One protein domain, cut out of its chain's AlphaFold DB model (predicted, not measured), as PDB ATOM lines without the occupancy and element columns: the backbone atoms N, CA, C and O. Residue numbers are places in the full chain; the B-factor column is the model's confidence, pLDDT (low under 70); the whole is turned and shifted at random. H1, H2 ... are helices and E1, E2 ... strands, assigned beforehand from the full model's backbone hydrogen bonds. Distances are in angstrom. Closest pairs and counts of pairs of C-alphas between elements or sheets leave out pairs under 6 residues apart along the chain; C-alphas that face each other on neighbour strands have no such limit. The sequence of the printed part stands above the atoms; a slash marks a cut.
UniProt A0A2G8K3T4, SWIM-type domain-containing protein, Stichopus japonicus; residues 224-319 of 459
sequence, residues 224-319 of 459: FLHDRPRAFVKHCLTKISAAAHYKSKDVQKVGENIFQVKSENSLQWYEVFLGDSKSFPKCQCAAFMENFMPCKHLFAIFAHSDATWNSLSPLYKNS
ATOM      1  N   PHE A 224      10.581  44.392  48.225       94.31
ATOM      2  CA  PHE A 224      11.535  43.282  48.147       94.31
ATOM      3  C   PHE A 224      12.627  43.336  49.227       94.31
ATOM      4  O   PHE A 224      13.319  42.336  49.397       94.31
ATOM      5  N   LEU A 225      12.810  44.469  49.918       95.38
ATOM      6  CA  LEU A 225      13.735  44.661  51.041       95.38
ATOM      7  C   LEU A 225      13.073  44.525  52.420       95.38
ATOM      8  O   LEU A 225      13.790  44.578  53.419       95.38
ATOM      9  N   HIS A 226      11.754  44.348  52.491       93.56
ATOM     10  CA  HIS A 226      11.083  44.010  53.746       93.56
ATOM     11  C   HIS A 226      11.527  42.630  54.238       93.56
ATOM     12  O   HIS A 226      11.934  41.779  53.446       93.56
ATOM     13  N   ASP A 227      11.480  42.432  55.553       93.00
ATOM     14  CA  ASP A 227      11.876  41.201  56.241       93.00
ATOM     15  C   ASP A 227      13.308  40.763  55.907       93.00
ATOM     16  O   ASP A 227      13.625  39.588  55.693       93.00
ATOM     17  N   ARG A 228      14.209  41.752  55.879       94.06
ATOM     18  CA  ARG A 228      15.643  41.558  55.654       94.06
ATOM     19  C   ARG A 228      16.494  42.174  56.760       94.06
ATOM     20  O   ARG A 228      16.084  43.135  57.411       94.06
ATOM     21  N   PRO A 229      17.739  41.697  56.938       93.25
ATOM     22  CA  PRO A 229      18.650  42.245  57.937       93.25
ATOM     23  C   PRO A 229      18.925  43.733  57.710       93.25
ATOM     24  O   PRO A 229      19.224  44.159  56.592       93.25
ATOM     25  N   ARG A 230      18.929  44.532  58.783       90.19
ATOM     26  CA  ARG A 230      19.087  45.997  58.701       90.19
ATOM     27  C   ARG A 230      20.341  46.444  57.940       90.19
ATOM     28  O   ARG A 230      20.288  47.396  57.164       90.19
ATOM     29  N   ALA A 231      21.467  45.755  58.142       90.62
ATOM     30  CA  ALA A 231      22.714  46.053  57.435       90.62
ATOM     31  C   ALA A 231      22.594  45.806  55.921       90.62
ATOM     32  O   ALA A 231      23.095  46.601  55.126       90.62
ATOM     33  N   PHE A 232      21.882  44.747  55.526       93.88
ATOM     34  CA  PHE A 232      21.611  44.430  54.127       93.88
ATOM     35  C   PHE A 232      20.676  45.463  53.485       93.88
ATOM     36  O   PHE A 232      20.974  45.956  52.397       93.88
ATOM     37  N   VAL A 233      19.594  45.849  54.173       94.88
ATOM     38  CA  VAL A 233      18.664  46.889  53.697       94.88
ATOM     39  C   VAL A 233      19.397  48.210  53.486       94.88
ATOM     40  O   VAL A 233      19.327  48.781  52.399       94.88
ATOM     41  N   LYS A 234      20.173  48.662  54.483       94.50
ATOM     42  CA  LYS A 234      20.975  49.891  54.381       94.50
ATOM     43  C   LYS A 234      21.922  49.838  53.184       94.50
ATOM     44  O   LYS A 234      21.976  50.791  52.412       94.50
ATOM     45  N   HIS A 235      22.631  48.720  53.007       95.12
ATOM     46  CA  HIS A 235      23.514  48.515  51.858       95.12
ATOM     47  C   HIS A 235      22.757  48.648  50.532       95.12
ATOM     48  O   HIS A 235      23.187  49.403  49.662       95.12
ATOM     49  N   CYS A 236      21.619  47.966  50.385       96.75
ATOM     50  CA  CYS A 236      20.830  48.009  49.157       96.75
ATOM     51  C   CYS A 236      20.319  49.417  48.855       96.75
ATOM     52  O   CYS A 236      20.504  49.881  47.738       96.75
ATOM     53  N   LEU A 237      19.773  50.137  49.840       96.31
ATOM     54  CA  LEU A 237      19.310  51.518  49.655       96.31
ATOM     55  C   LEU A 237      20.443  52.449  49.201       96.31
ATOM     56  O   LEU A 237      20.264  53.230  48.267       96.31
ATOM     57  N   THR A 238      21.643  52.320  49.782       96.75
ATOM     58  CA  THR A 238      22.823  53.069  49.319       96.75
ATOM     59  C   THR A 238      23.178  52.739  47.868       96.75
ATOM     60  O   THR A 238      23.546  53.628  47.104       96.75
ATOM     61  N   LYS A 239      23.086  51.468  47.459       96.06
ATOM     62  CA  LYS A 239      23.407  51.062  46.083       96.06
ATOM     63  C   LYS A 239      22.305  51.392  45.077       96.06
ATOM     64  O   LYS A 239      22.651  51.666  43.934       96.06
ATOM     65  N   ILE A 240      21.042  51.430  45.497       95.94
ATOM     66  CA  ILE A 240      19.915  51.947  44.711       95.94
ATOM     67  C   ILE A 240      20.129  53.435  44.437       95.94
ATOM     68  O   ILE A 240      20.104  53.848  43.284       95.94
ATOM     69  N   SER A 241      20.439  54.228  45.469       95.06
ATOM     70  CA  SER A 241      20.751  55.651  45.299       95.06
ATOM     71  C   SER A 241      21.947  55.864  44.363       95.06
ATOM     72  O   SER A 241      21.861  56.661  43.437       95.06
ATOM     73  N   ALA A 242      23.020  55.079  44.513       93.88
ATOM     74  CA  ALA A 242      24.172  55.139  43.609       93.88
ATOM     75  C   ALA A 242      23.866  54.682  42.167       93.88
ATOM     76  O   ALA A 242      24.629  54.987  41.253       93.88
ATOM     77  N   ALA A 243      22.790  53.920  41.953       95.19
ATOM     78  CA  ALA A 243      22.345  53.496  40.630       95.19
ATOM     79  C   ALA A 243      21.424  54.527  39.951       95.19
ATOM     80  O   ALA A 243      21.191  54.420  38.752       95.19
ATOM     81  N   ALA A 244      20.947  55.548  40.670       92.94
ATOM     82  CA  ALA A 244      20.011  56.541  40.134       92.94
ATOM     83  C   ALA A 244      20.592  57.405  38.996       92.94
ATOM     84  O   ALA A 244      19.839  58.027  38.253       92.94
ATOM     85  N   HIS A 245      21.921  57.456  38.843       90.25
ATOM     86  CA  HIS A 245      22.589  58.207  37.773       90.25
ATOM     87  C   HIS A 245      22.617  57.481  36.422       90.25
ATOM     88  O   HIS A 245      22.945  58.097  35.405       90.25
ATOM     89  N   TYR A 246      22.298  56.185  36.404       94.94
ATOM     90  CA  TYR A 246      22.264  55.401  35.176       94.94
ATOM     91  C   TYR A 246      21.058  55.794  34.322       94.94
ATOM     92  O   TYR A 246      20.054  56.314  34.807       94.94
ATOM     93  N   LYS A 247      21.177  55.577  33.013       95.00
ATOM     94  CA  LYS A 247      20.091  55.759  32.048       95.00
ATOM     95  C   LYS A 247      19.862  54.454  31.303       95.00
ATOM     96  O   LYS A 247      20.751  53.608  31.240       95.00
ATOM     97  N   SER A 248      18.721  54.330  30.624       94.56
ATOM     98  CA  SER A 248      18.393  53.116  29.862       94.56
ATOM     99  C   SER A 248      19.435  52.749  28.801       94.56
ATOM    100  O   SER A 248      19.634  51.578  28.523       94.56
ATOM    101  N   LYS A 249      20.161  53.730  28.248       95.19
ATOM    102  CA  LYS A 249      21.260  53.482  27.296       95.19
ATOM    103  C   LYS A 249      22.533  52.903  27.929       95.19
ATOM    104  O   LYS A 249      23.377  52.386  27.206       95.19
ATOM    105  N   ASP A 250      22.692  53.040  29.246       96.56
ATOM    106  CA  ASP A 250      23.871  52.600  30.003       96.56
ATOM    107  C   ASP A 250      23.729  51.149  30.503       96.56
ATOM    108  O   ASP A 250      24.631  50.629  31.162       96.56
ATOM    109  N   VAL A 251      22.605  50.493  30.184       97.69
ATOM    110  CA  VAL A 251      22.302  49.094  30.499       97.69
ATOM    111  C   VAL A 251      21.847  48.393  29.223       97.69
ATOM    112  O   VAL A 251      20.907  48.829  28.569       97.69
ATOM    113  N   GLN A 252      22.500  47.290  28.867       97.12
ATOM    114  CA  GLN A 252      22.181  46.521  27.664       97.12
ATOM    115  C   GLN A 252      22.025  45.046  28.011       97.12
ATOM    116  O   GLN A 252      22.899  44.459  28.646       97.12
ATOM    117  N   LYS A 253      20.919  44.433  27.592       97.44
ATOM    118  CA  LYS A 253      20.726  42.982  27.684       97.44
ATOM    119  C   LYS A 253      21.439  42.339  26.498       97.44
ATOM    120  O   LYS A 253      21.121  42.658  25.357       97.44
ATOM    121  N   VAL A 254      22.411  41.471  26.768       97.00
ATOM    122  CA  VAL A 254      23.256  40.839  25.731       97.00
ATOM    123  C   VAL A 254      23.065  39.324  25.649       97.00
ATOM    124  O   VAL A 254      23.570  38.686  24.731       97.00
ATOM    125  N   GLY A 255      22.322  38.740  26.589       94.56
ATOM    126  CA  GLY A 255      21.972  37.326  26.596       94.56
ATOM    127  C   GLY A 255      20.938  37.003  27.671       94.56
ATOM    128  O   GLY A 255      20.449  37.888  28.381       94.56
ATOM    129  N   GLU A 256      20.608  35.723  27.812       93.81
ATOM    130  CA  GLU A 256      19.725  35.260  28.883       93.81
ATOM    131  C   GLU A 256      20.387  35.493  30.246       93.81
ATOM    132  O   GLU A 256      21.468  34.979  30.518       93.81
ATOM    133  N   ASN A 257      19.755  36.305  31.098       95.69
ATOM    134  CA  ASN A 257      20.292  36.729  32.397       95.69
ATOM    135  C   ASN A 257      21.664  37.434  32.338       95.69
ATOM    136  O   ASN A 257      22.276  37.631  33.389       95.69
ATOM    137  N   ILE A 258      22.137  37.842  31.153       97.88
ATOM    138  CA  ILE A 258      23.420  38.529  30.961       97.88
ATOM    139  C   ILE A 258      23.177  39.949  30.460       97.88
ATOM    140  O   ILE A 258      22.505  40.190  29.453       97.88
ATOM    141  N   PHE A 259      23.785  40.892  31.166       98.44
ATOM    142  CA  PHE A 259      23.710  42.316  30.904       98.44
ATOM    143  C   PHE A 259      25.109  42.917  30.839       98.44
ATOM    144  O   PHE A 259      26.040  42.454  31.499       98.44
ATOM    145  N   GLN A 260      25.238  44.001  30.089       98.06
ATOM    146  CA  GLN A 260      26.370  44.907  30.157       98.06
ATOM    147  C   GLN A 260      25.912  46.223  30.775       98.06
ATOM    148  O   GLN A 260      24.895  46.791  30.378       98.06
ATOM    149  N   VAL A 261      26.667  46.701  31.762       97.69
ATOM    150  CA  VAL A 261      26.400  47.962  32.456       97.69
ATOM    151  C   VAL A 261      27.620  48.861  32.334       97.69
ATOM    152  O   VAL A 261      28.736  48.455  32.674       97.69
ATOM    153  N   LYS A 262      27.421  50.076  31.829       96.19
ATOM    154  CA  LYS A 262      28.510  51.022  31.583       96.19
ATOM    155  C   LYS A 262      29.146  51.482  32.894       96.19
ATOM    156  O   LYS A 262      28.471  51.701  33.887       96.19
ATOM    157  N   SER A 263      30.455  51.668  32.914       92.56
ATOM    158  CA  SER A 263      31.132  52.336  34.020       92.56
ATOM    159  C   SER A 263      30.711  53.803  34.094       92.56
ATOM    160  O   SER A 263      30.658  54.504  33.088       92.56
ATOM    161  N   GLU A 264      30.464  54.293  35.303       84.06
ATOM    162  CA  GLU A 264      30.157  55.709  35.539       84.06
ATOM    163  C   GLU A 264      31.354  56.621  35.222       84.06
ATOM    164  O   GLU A 264      31.192  57.716  34.696       84.06
ATOM    165  N   ASN A 265      32.568  56.129  35.489       84.06
ATOM    166  CA  ASN A 265      33.795  56.927  35.451       84.06
ATOM    167  C   ASN A 265      34.688  56.597  34.247       84.06
ATOM    168  O   ASN A 265      35.815  57.079  34.162       84.06
ATOM    169  N   SER A 266      34.251  55.709  33.353       87.81
ATOM    170  CA  SER A 266      35.050  55.300  32.198       87.81
ATOM    171  C   SER A 266      34.181  54.787  31.053       87.81
ATOM    172  O   SER A 266      32.980  54.578  31.191       87.81
ATOM    173  N   LEU A 267      34.801  54.556  29.896       88.38
ATOM    174  CA  LEU A 267      34.143  53.920  28.748       88.38
ATOM    175  C   LEU A 267      34.022  52.395  28.891       88.38
ATOM    176  O   LEU A 267      33.495  51.735  28.000       88.38
ATOM    177  N   GLN A 268      34.524  51.828  29.989       92.56
ATOM    178  CA  GLN A 268      34.486  50.394  30.234       92.56
ATOM    179  C   GLN A 268      33.052  49.926  30.485       92.56
ATOM    180  O   GLN A 268      32.283  50.606  31.158       92.56
ATOM    181  N   TRP A 269      32.724  48.731  30.007       96.31
ATOM    182  CA  TRP A 269      31.482  48.039  30.328       96.31
ATOM    183  C   TRP A 269      31.771  46.864  31.254       96.31
ATOM    184  O   TRP A 269      32.774  46.169  31.092       96.31
ATOM    185  N   TYR A 270      30.902  46.664  32.240       96.62
ATOM    186  CA  TYR A 270      30.952  45.519  33.137       96.62
ATOM    187  C   TYR A 270      29.910  44.501  32.713       96.62
ATOM    188  O   TYR A 270      28.723  44.821  32.636       96.62
ATOM    189  N   GLU A 271      30.346  43.264  32.513       97.69
ATOM    190  CA  GLU A 271      29.426  42.145  32.373       97.69
ATOM    191  C   GLU A 271      28.818  41.789  33.735       97.69
ATOM    192  O   GLU A 271      29.505  41.715  34.769       97.69
ATOM    193  N   VAL A 272      27.505  41.588  33.721       98.12
ATOM    194  CA  VAL A 272      26.695  41.207  34.867       98.12
ATOM    195  C   VAL A 272      25.843  40.012  34.477       98.12
ATOM    196  O   VAL A 272      25.013  40.092  33.580       98.12
ATOM    197  N   PHE A 273      26.025  38.912  35.190       97.75
ATOM    198  CA  PHE A 273      25.192  37.728  35.088       97.75
ATOM    199  C   PHE A 273      24.297  37.654  36.325       97.75
ATOM    200  O   PHE A 273      24.802  37.656  37.448       97.75
ATOM    201  N   LEU A 274      22.977  37.588  36.147       97.75
ATOM    202  CA  LEU A 274      22.018  37.521  37.260       97.75
ATOM    203  C   LEU A 274      21.970  36.141  37.935       97.75
ATOM    204  O   LEU A 274      21.368  35.995  39.003       97.75
ATOM    205  N   GLY A 275      22.661  35.150  37.371       96.50
ATOM    206  CA  GLY A 275      22.654  33.784  37.869       96.50
ATOM    207  C   GLY A 275      21.478  32.969  37.336       96.50
ATOM    208  O   GLY A 275      20.624  33.466  36.607       96.50
ATOM    209  N   ASP A 276      21.446  31.702  37.727       95.19
ATOM    210  CA  ASP A 276      20.404  30.740  37.370       95.19
ATOM    211  C   ASP A 276      20.160  29.772  38.548       95.19
ATOM    212  O   ASP A 276      20.606  30.016  39.674       95.19
ATOM    213  N   SER A 277      19.435  28.673  38.335       94.62
ATOM    214  CA  SER A 277      19.145  27.684  39.385       94.62
ATOM    215  C   SER A 277      20.380  26.948  39.931       94.62
ATOM    216  O   SER A 277      20.320  26.387  41.024       94.62
ATOM    217  N   LYS A 278      21.499  26.964  39.204       93.88
ATOM    218  CA  LYS A 278      22.757  26.260  39.504       93.88
ATOM    219  C   LYS A 278      23.934  27.210  39.751       93.88
ATOM    220  O   LYS A 278      24.923  26.807  40.362       93.88
ATOM    221  N   SER A 279      23.829  28.462  39.319       93.44
ATOM    222  CA  SER A 279      24.923  29.428  39.294       93.44
ATOM    223  C   SER A 279      24.566  30.703  40.043       93.44
ATOM    224  O   SER A 279      23.530  31.322  39.804       93.44
ATOM    225  N   PHE A 280      25.472  31.148  40.914       94.81
ATOM    226  CA  PHE A 280      25.363  32.452  41.560       94.81
ATOM    227  C   PHE A 280      25.489  33.613  40.554       94.81
ATOM    228  O   PHE A 280      26.159  33.456  39.525       94.81
ATOM    229  N   PRO A 281      24.936  34.798  40.877       95.75
ATOM    230  CA  PRO A 281      25.171  36.010  40.109       95.75
ATOM    231  C   PRO A 281      26.658  36.368  40.075       95.75
ATOM    232  O   PRO A 281      27.419  36.061  40.999       95.75
ATOM    233  N   LYS A 282      27.067  37.060  39.016       95.00
ATOM    234  CA  LYS A 282      28.424  37.571  38.831       95.00
ATOM    235  C   LYS A 282      28.360  39.010  38.353       95.00
ATOM    236  O   LYS A 282      27.516  39.374  37.547       95.00
ATOM    237  N   CYS A 283      29.294  39.824  38.816       95.06
ATOM    238  CA  CYS A 283      29.547  41.136  38.249       95.06
ATOM    239  C   CYS A 283      31.049  41.385  38.277       95.06
ATOM    240  O   CYS A 283      31.705  41.124  39.287       95.06
ATOM    241  N   GLN A 284      31.583  41.917  37.182       93.69
ATOM    242  CA  GLN A 284      33.010  42.215  37.036       93.69
ATOM    243  C   GLN A 284      33.484  43.424  37.866       93.69
ATOM    244  O   GLN A 284      34.667  43.764  37.841       93.69
ATOM    245  N   CYS A 285      32.598  44.104  38.600       91.88
ATOM    246  CA  CYS A 285      32.984  45.257  39.408       91.88
ATOM    247  C   CYS A 285      33.651  44.839  40.726       91.88
ATOM    248  O   CYS A 285      33.255  43.857  41.358       91.88
ATOM    249  N   ALA A 286      34.642  45.621  41.168       88.44
ATOM    250  CA  ALA A 286      35.406  45.340  42.389       88.44
ATOM    251  C   ALA A 286      34.494  45.125  43.605       88.44
ATOM    252  O   ALA A 286      34.632  44.124  44.304       88.44
ATOM    253  N   ALA A 287      33.487  45.992  43.765       89.75
ATOM    254  CA  ALA A 287      32.541  45.929  44.872       89.75
ATOM    255  C   ALA A 287      31.831  44.571  44.971       89.75
ATOM    256  O   ALA A 287      31.830  43.984  46.046       89.75
ATOM    257  N   PHE A 288      31.253  44.060  43.874       91.69
ATOM    258  CA  PHE A 288      30.562  42.765  43.901       91.69
ATOM    259  C   PHE A 288      31.548  41.637  44.165       91.69
ATOM    260  O   PHE A 288      31.322  40.804  45.038       91.69
ATOM    261  N   MET A 289      32.666  41.636  43.435       85.81
ATOM    262  CA  MET A 289      33.655  40.582  43.584       85.81
ATOM    263  C   MET A 289      34.160  40.501  45.033       85.81
ATOM    264  O   MET A 289      34.522  39.411  45.467       85.81
ATOM    265  N   GLU A 290      34.308  41.633  45.732       82.00
ATOM    266  CA  GLU A 290      34.918  41.721  47.069       82.00
ATOM    267  C   GLU A 290      34.017  41.225  48.185       82.00
ATOM    268  O   GLU A 290      34.478  40.501  49.062       82.00
ATOM    269  N   ASN A 291      32.753  41.635  48.185       83.38
ATOM    270  CA  ASN A 291      31.894  41.452  49.352       83.38
ATOM    271  C   ASN A 291      30.727  40.499  49.118       83.38
ATOM    272  O   ASN A 291      30.037  40.160  50.074       83.38
ATOM    273  N   PHE A 292      30.479  40.060  47.890       91.25
ATOM    274  CA  PHE A 292      29.392  39.123  47.634       91.25
ATOM    275  C   PHE A 292      28.022  39.824  47.566       91.25
ATOM    276  O   PHE A 292      26.995  39.171  47.424       91.25
ATOM    277  N   MET A 293      27.964  41.143  47.780       92.69
ATOM    278  CA  MET A 293      26.739  41.902  48.047       92.69
ATOM    279  C   MET A 293      26.199  42.555  46.773       92.69
ATOM    280  O   MET A 293      26.982  42.870  45.871       92.69
ATOM    281  N   PRO A 294      24.888  42.863  46.710       95.75
ATOM    282  CA  PRO A 294      24.311  43.512  45.542       95.75
ATOM    283  C   PRO A 294      25.033  44.825  45.226       95.75
ATOM    284  O   PRO A 294      25.139  45.705  46.081       95.75
ATOM    285  N   CYS A 295      25.587  44.961  44.025       96.44
ATOM    286  CA  CYS A 295      26.314  46.161  43.617       96.44
ATOM    287  C   CYS A 295      25.387  47.153  42.900       96.44
ATOM    288  O   CYS A 295      24.271  46.809  42.517       96.44
ATOM    289  N   LYS A 296      25.866  48.384  42.666       96.44
ATOM    290  CA  LYS A 296      25.086  49.407  41.947       96.44
ATOM    291  C   LYS A 296      24.669  48.964  40.537       96.44
ATOM    292  O   LYS A 296      23.590  49.324  40.098       96.44
ATOM    293  N   HIS A 297      25.464  48.128  39.864       97.50
ATOM    294  CA  HIS A 297      25.128  47.637  38.523       97.50
ATOM    295  C   HIS A 297      23.910  46.700  38.522       97.50
ATOM    296  O   HIS A 297      23.116  46.761  37.593       97.50
ATOM    297  N   LEU A 298      23.714  45.888  39.570       97.81
ATOM    298  CA  LEU A 298      22.498  45.075  39.700       97.81
ATOM    299  C   LEU A 298      21.257  45.961  39.852       97.81
ATOM    300  O   LEU A 298      20.246  45.716  39.207       97.81
ATOM    301  N   PHE A 299      21.349  47.034  40.640       97.88
ATOM    302  CA  PHE A 299      20.238  47.976  40.790       97.88
ATOM    303  C   PHE A 299      20.007  48.837  39.544       97.88
ATOM    304  O   PHE A 299      18.860  49.141  39.244       97.88
ATOM    305  N   ALA A 300      21.054  49.168  38.781       97.88
ATOM    306  CA  ALA A 300      20.906  49.819  37.479       97.88
ATOM    307  C   ALA A 300      20.133  48.922  36.498       97.88
ATOM    308  O   ALA A 300      19.239  49.399  35.806       97.88
ATOM    309  N   ILE A 301      20.413  47.612  36.493       98.19
ATOM    310  CA  ILE A 301      19.639  46.634  35.715       98.19
ATOM    311  C   ILE A 301      18.176  46.628  36.164       98.19
ATOM    312  O   ILE A 301      17.291  46.713  35.317       98.19
ATOM    313  N   PHE A 302      17.905  46.601  37.472       97.62
ATOM    314  CA  PHE A 302      16.526  46.608  37.978       97.62
ATOM    315  C   PHE A 302      15.757  47.893  37.660       97.62
ATOM    316  O   PHE A 302      14.537  47.861  37.549       97.62
ATOM    317  N   ALA A 303      16.452  49.023  37.523       96.56
ATOM    318  CA  ALA A 303      15.838  50.307  37.197       96.56
ATOM    319  C   ALA A 303      15.566  50.492  35.693       96.56
ATOM    320  O   ALA A 303      14.690  51.271  35.325       96.56
ATOM    321  N   HIS A 304      16.320  49.809  34.824       96.81
ATOM    322  CA  HIS A 304      16.343  50.084  33.382       96.81
ATOM    323  C   HIS A 304      16.096  48.858  32.493       96.81
ATOM    324  O   HIS A 304      16.369  48.902  31.294       96.81
ATOM    325  N   SER A 305      15.583  47.761  33.054       96.00
ATOM    326  CA  SER A 305      15.217  46.557  32.303       96.00
ATOM    327  C   SER A 305      13.977  45.873  32.887       96.00
ATOM    328  O   SER A 305      13.393  46.341  33.860       96.00
ATOM    329  N   ASP A 306      13.589  44.753  32.283       94.81
ATOM    330  CA  ASP A 306      12.539  43.848  32.758       94.81
ATOM    331  C   ASP A 306      12.963  43.001  33.972       94.81
ATOM    332  O   ASP A 306      12.125  42.399  34.648       94.81
ATOM    333  N   ALA A 307      14.265  42.933  34.264       97.06
ATOM    334  CA  ALA A 307      14.776  42.148  35.373       97.06
ATOM    335  C   ALA A 307      14.512  42.826  36.723       97.06
ATOM    336  O   ALA A 307      14.622  44.036  36.879       97.06
ATOM    337  N   THR A 308      14.233  42.020  37.743       96.12
ATOM    338  CA  THR A 308      13.989  42.486  39.115       96.12
ATOM    339  C   THR A 308      14.813  41.674  40.111       96.12
ATOM    340  O   THR A 308      15.529  40.742  39.739       96.12
ATOM    341  N   TRP A 309      14.665  41.956  41.411       96.06
ATOM    342  CA  TRP A 309      15.221  41.106  42.470       96.06
ATOM    343  C   TRP A 309      14.855  39.621  42.290       96.06
ATOM    344  O   TRP A 309      15.661  38.734  42.572       96.06
ATOM    345  N   ASN A 310      13.658  39.338  41.767       95.75
ATOM    346  CA  ASN A 310      13.195  37.971  41.546       95.75
ATOM    347  C   ASN A 310      13.902  37.268  40.381       95.75
ATOM    348  O   ASN A 310      13.921  36.037  40.372       95.75
ATOM    349  N   SER A 311      14.529  38.012  39.470       96.38
ATOM    350  CA  SER A 311      15.337  37.470  38.371       96.38
ATOM    351  C   SER A 311      16.697  36.941  38.835       96.38
ATOM    352  O   SER A 311      17.353  36.219  38.094       96.38
ATOM    353  N   LEU A 312      17.142  37.277  40.054       97.00
ATOM    354  CA  LEU A 312      18.384  36.740  40.607       97.00
ATOM    355  C   LEU A 312      18.264  35.246  40.918       97.00
ATOM    356  O   LEU A 312      17.217  34.766  41.372       97.00
ATOM    357  N   SER A 313      19.392  34.542  40.781       96.75
ATOM    358  CA  SER A 313      19.531  33.144  41.194       96.75
ATOM    359  C   SER A 313      18.934  32.882  42.586       96.75
ATOM    360  O   SER A 313      19.259  33.611  43.537       96.75
ATOM    361  N   PRO A 314      18.136  31.809  42.763       95.75
ATOM    362  CA  PRO A 314      17.622  31.408  44.071       95.75
ATOM    363  C   PRO A 314      18.742  31.122  45.079       95.75
ATOM    364  O   PRO A 314      18.569  31.426  46.257       95.75
ATOM    365  N   LEU A 315      19.911  30.640  44.630       93.81
ATOM    366  CA  LEU A 315      21.081  30.414  45.493       93.81
ATOM    367  C   LEU A 315      21.535  31.701  46.195       93.81
ATOM    368  O   LEU A 315      22.085  31.662  47.295       93.81
ATOM    369  N   TYR A 316      21.303  32.845  45.555       94.81
ATOM    370  CA  TYR A 316      21.702  34.155  46.041       94.81
ATOM    371  C   TYR A 316      20.595  34.845  46.831       94.81
ATOM    372  O   TYR A 316      20.805  35.217  47.984       94.81
ATOM    373  N   LYS A 317      19.399  34.993  46.244       94.19
ATOM    374  CA  LYS A 317      18.307  35.744  46.882       94.19
ATOM    375  C   LYS A 317      17.727  35.046  48.117       94.19
ATOM    376  O   LYS A 317      17.290  35.741  49.028       94.19
ATOM    377  N   ASN A 318      17.805  33.713  48.197       93.19
ATOM    378  CA  ASN A 318      17.349  32.931  49.359       93.19
ATOM    379  C   ASN A 318      18.469  32.675  50.380       93.19
ATOM    380  O   ASN A 318      18.317  31.875  51.298       93.19
ATOM    381  N   SER A 319      19.615  33.336  50.223       91.81
ATOM    382  CA  SER A 319      20.747  33.188  51.128       91.81
ATOM    383  C   SER A 319      20.383  33.537  52.572       91.81
ATOM    384  O   SER A 319      19.764  34.573  52.836       91.81
TER     385      SER A 319
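This is residues 224 to 319 of the 459 residues of the protein "SWIM-type domain-containing protein" of Stichopus japonicus (UniProt A0A2G8K3T4). A small sheet of three strands, E1, E2 and E3, forms a wall with H3 crossing one face. The long helix H1 packs on H3 with residues 239 to 243 and runs back from there, H2 is near H3, and the short H4 stays apart. The printed part has 96 residues, in chain order H1 E1 E2 E3 H2 H3 H4, mixed helices and strands; the sheet, order E1 E2 E3, is antiparallel. It is compact, with a radius of gyration of the C-alphas of 12.5 A, and spans 36 by 28 by 25 A.

E1, residues 251 to 255, E2, residues 258 to 262, and E3, residues 269 to 273, form a meander, each strand the antiparallel neighbour of the one before. In the hairpin E1 and E2, N 252 and O 260 are 2.9 A apart; in the hairpin E2 and E3, N 259 and O 272 are 2.8 A apart, both within hydrogen-bond range. H3, residues 296 to 304, is on the sheet at a height of 9.1 A and runs across the strands, at 87 degrees to E1 on the local plane. H1, residues 230 to 243, touches H3 with residues 239 to 243 alone, at a steep tilt of 64 degrees, the same way; the closest C-alphas, of Lys 239 and Lys 296, are 4.8 A apart. H2, residues 286 to 291, is near H3. H4, residues 314 to 317, touches no helix and is too short for an O i to N i+4 pair; in H1, H2 and H3 every such pair is within hydrogen-bond range.

H1 measures 19.8 A from C-alpha 230 at (19.087, 45.997, 58.701) to C-alpha 243; E2 measures 13.5 A and H3 12.3 A. H4 ends at C-alpha 317, (18.307, 35.744, 46.882).

The printed part has no cut. The link E3 to H2 is long, and no printed residue is under 70 in pLDDT.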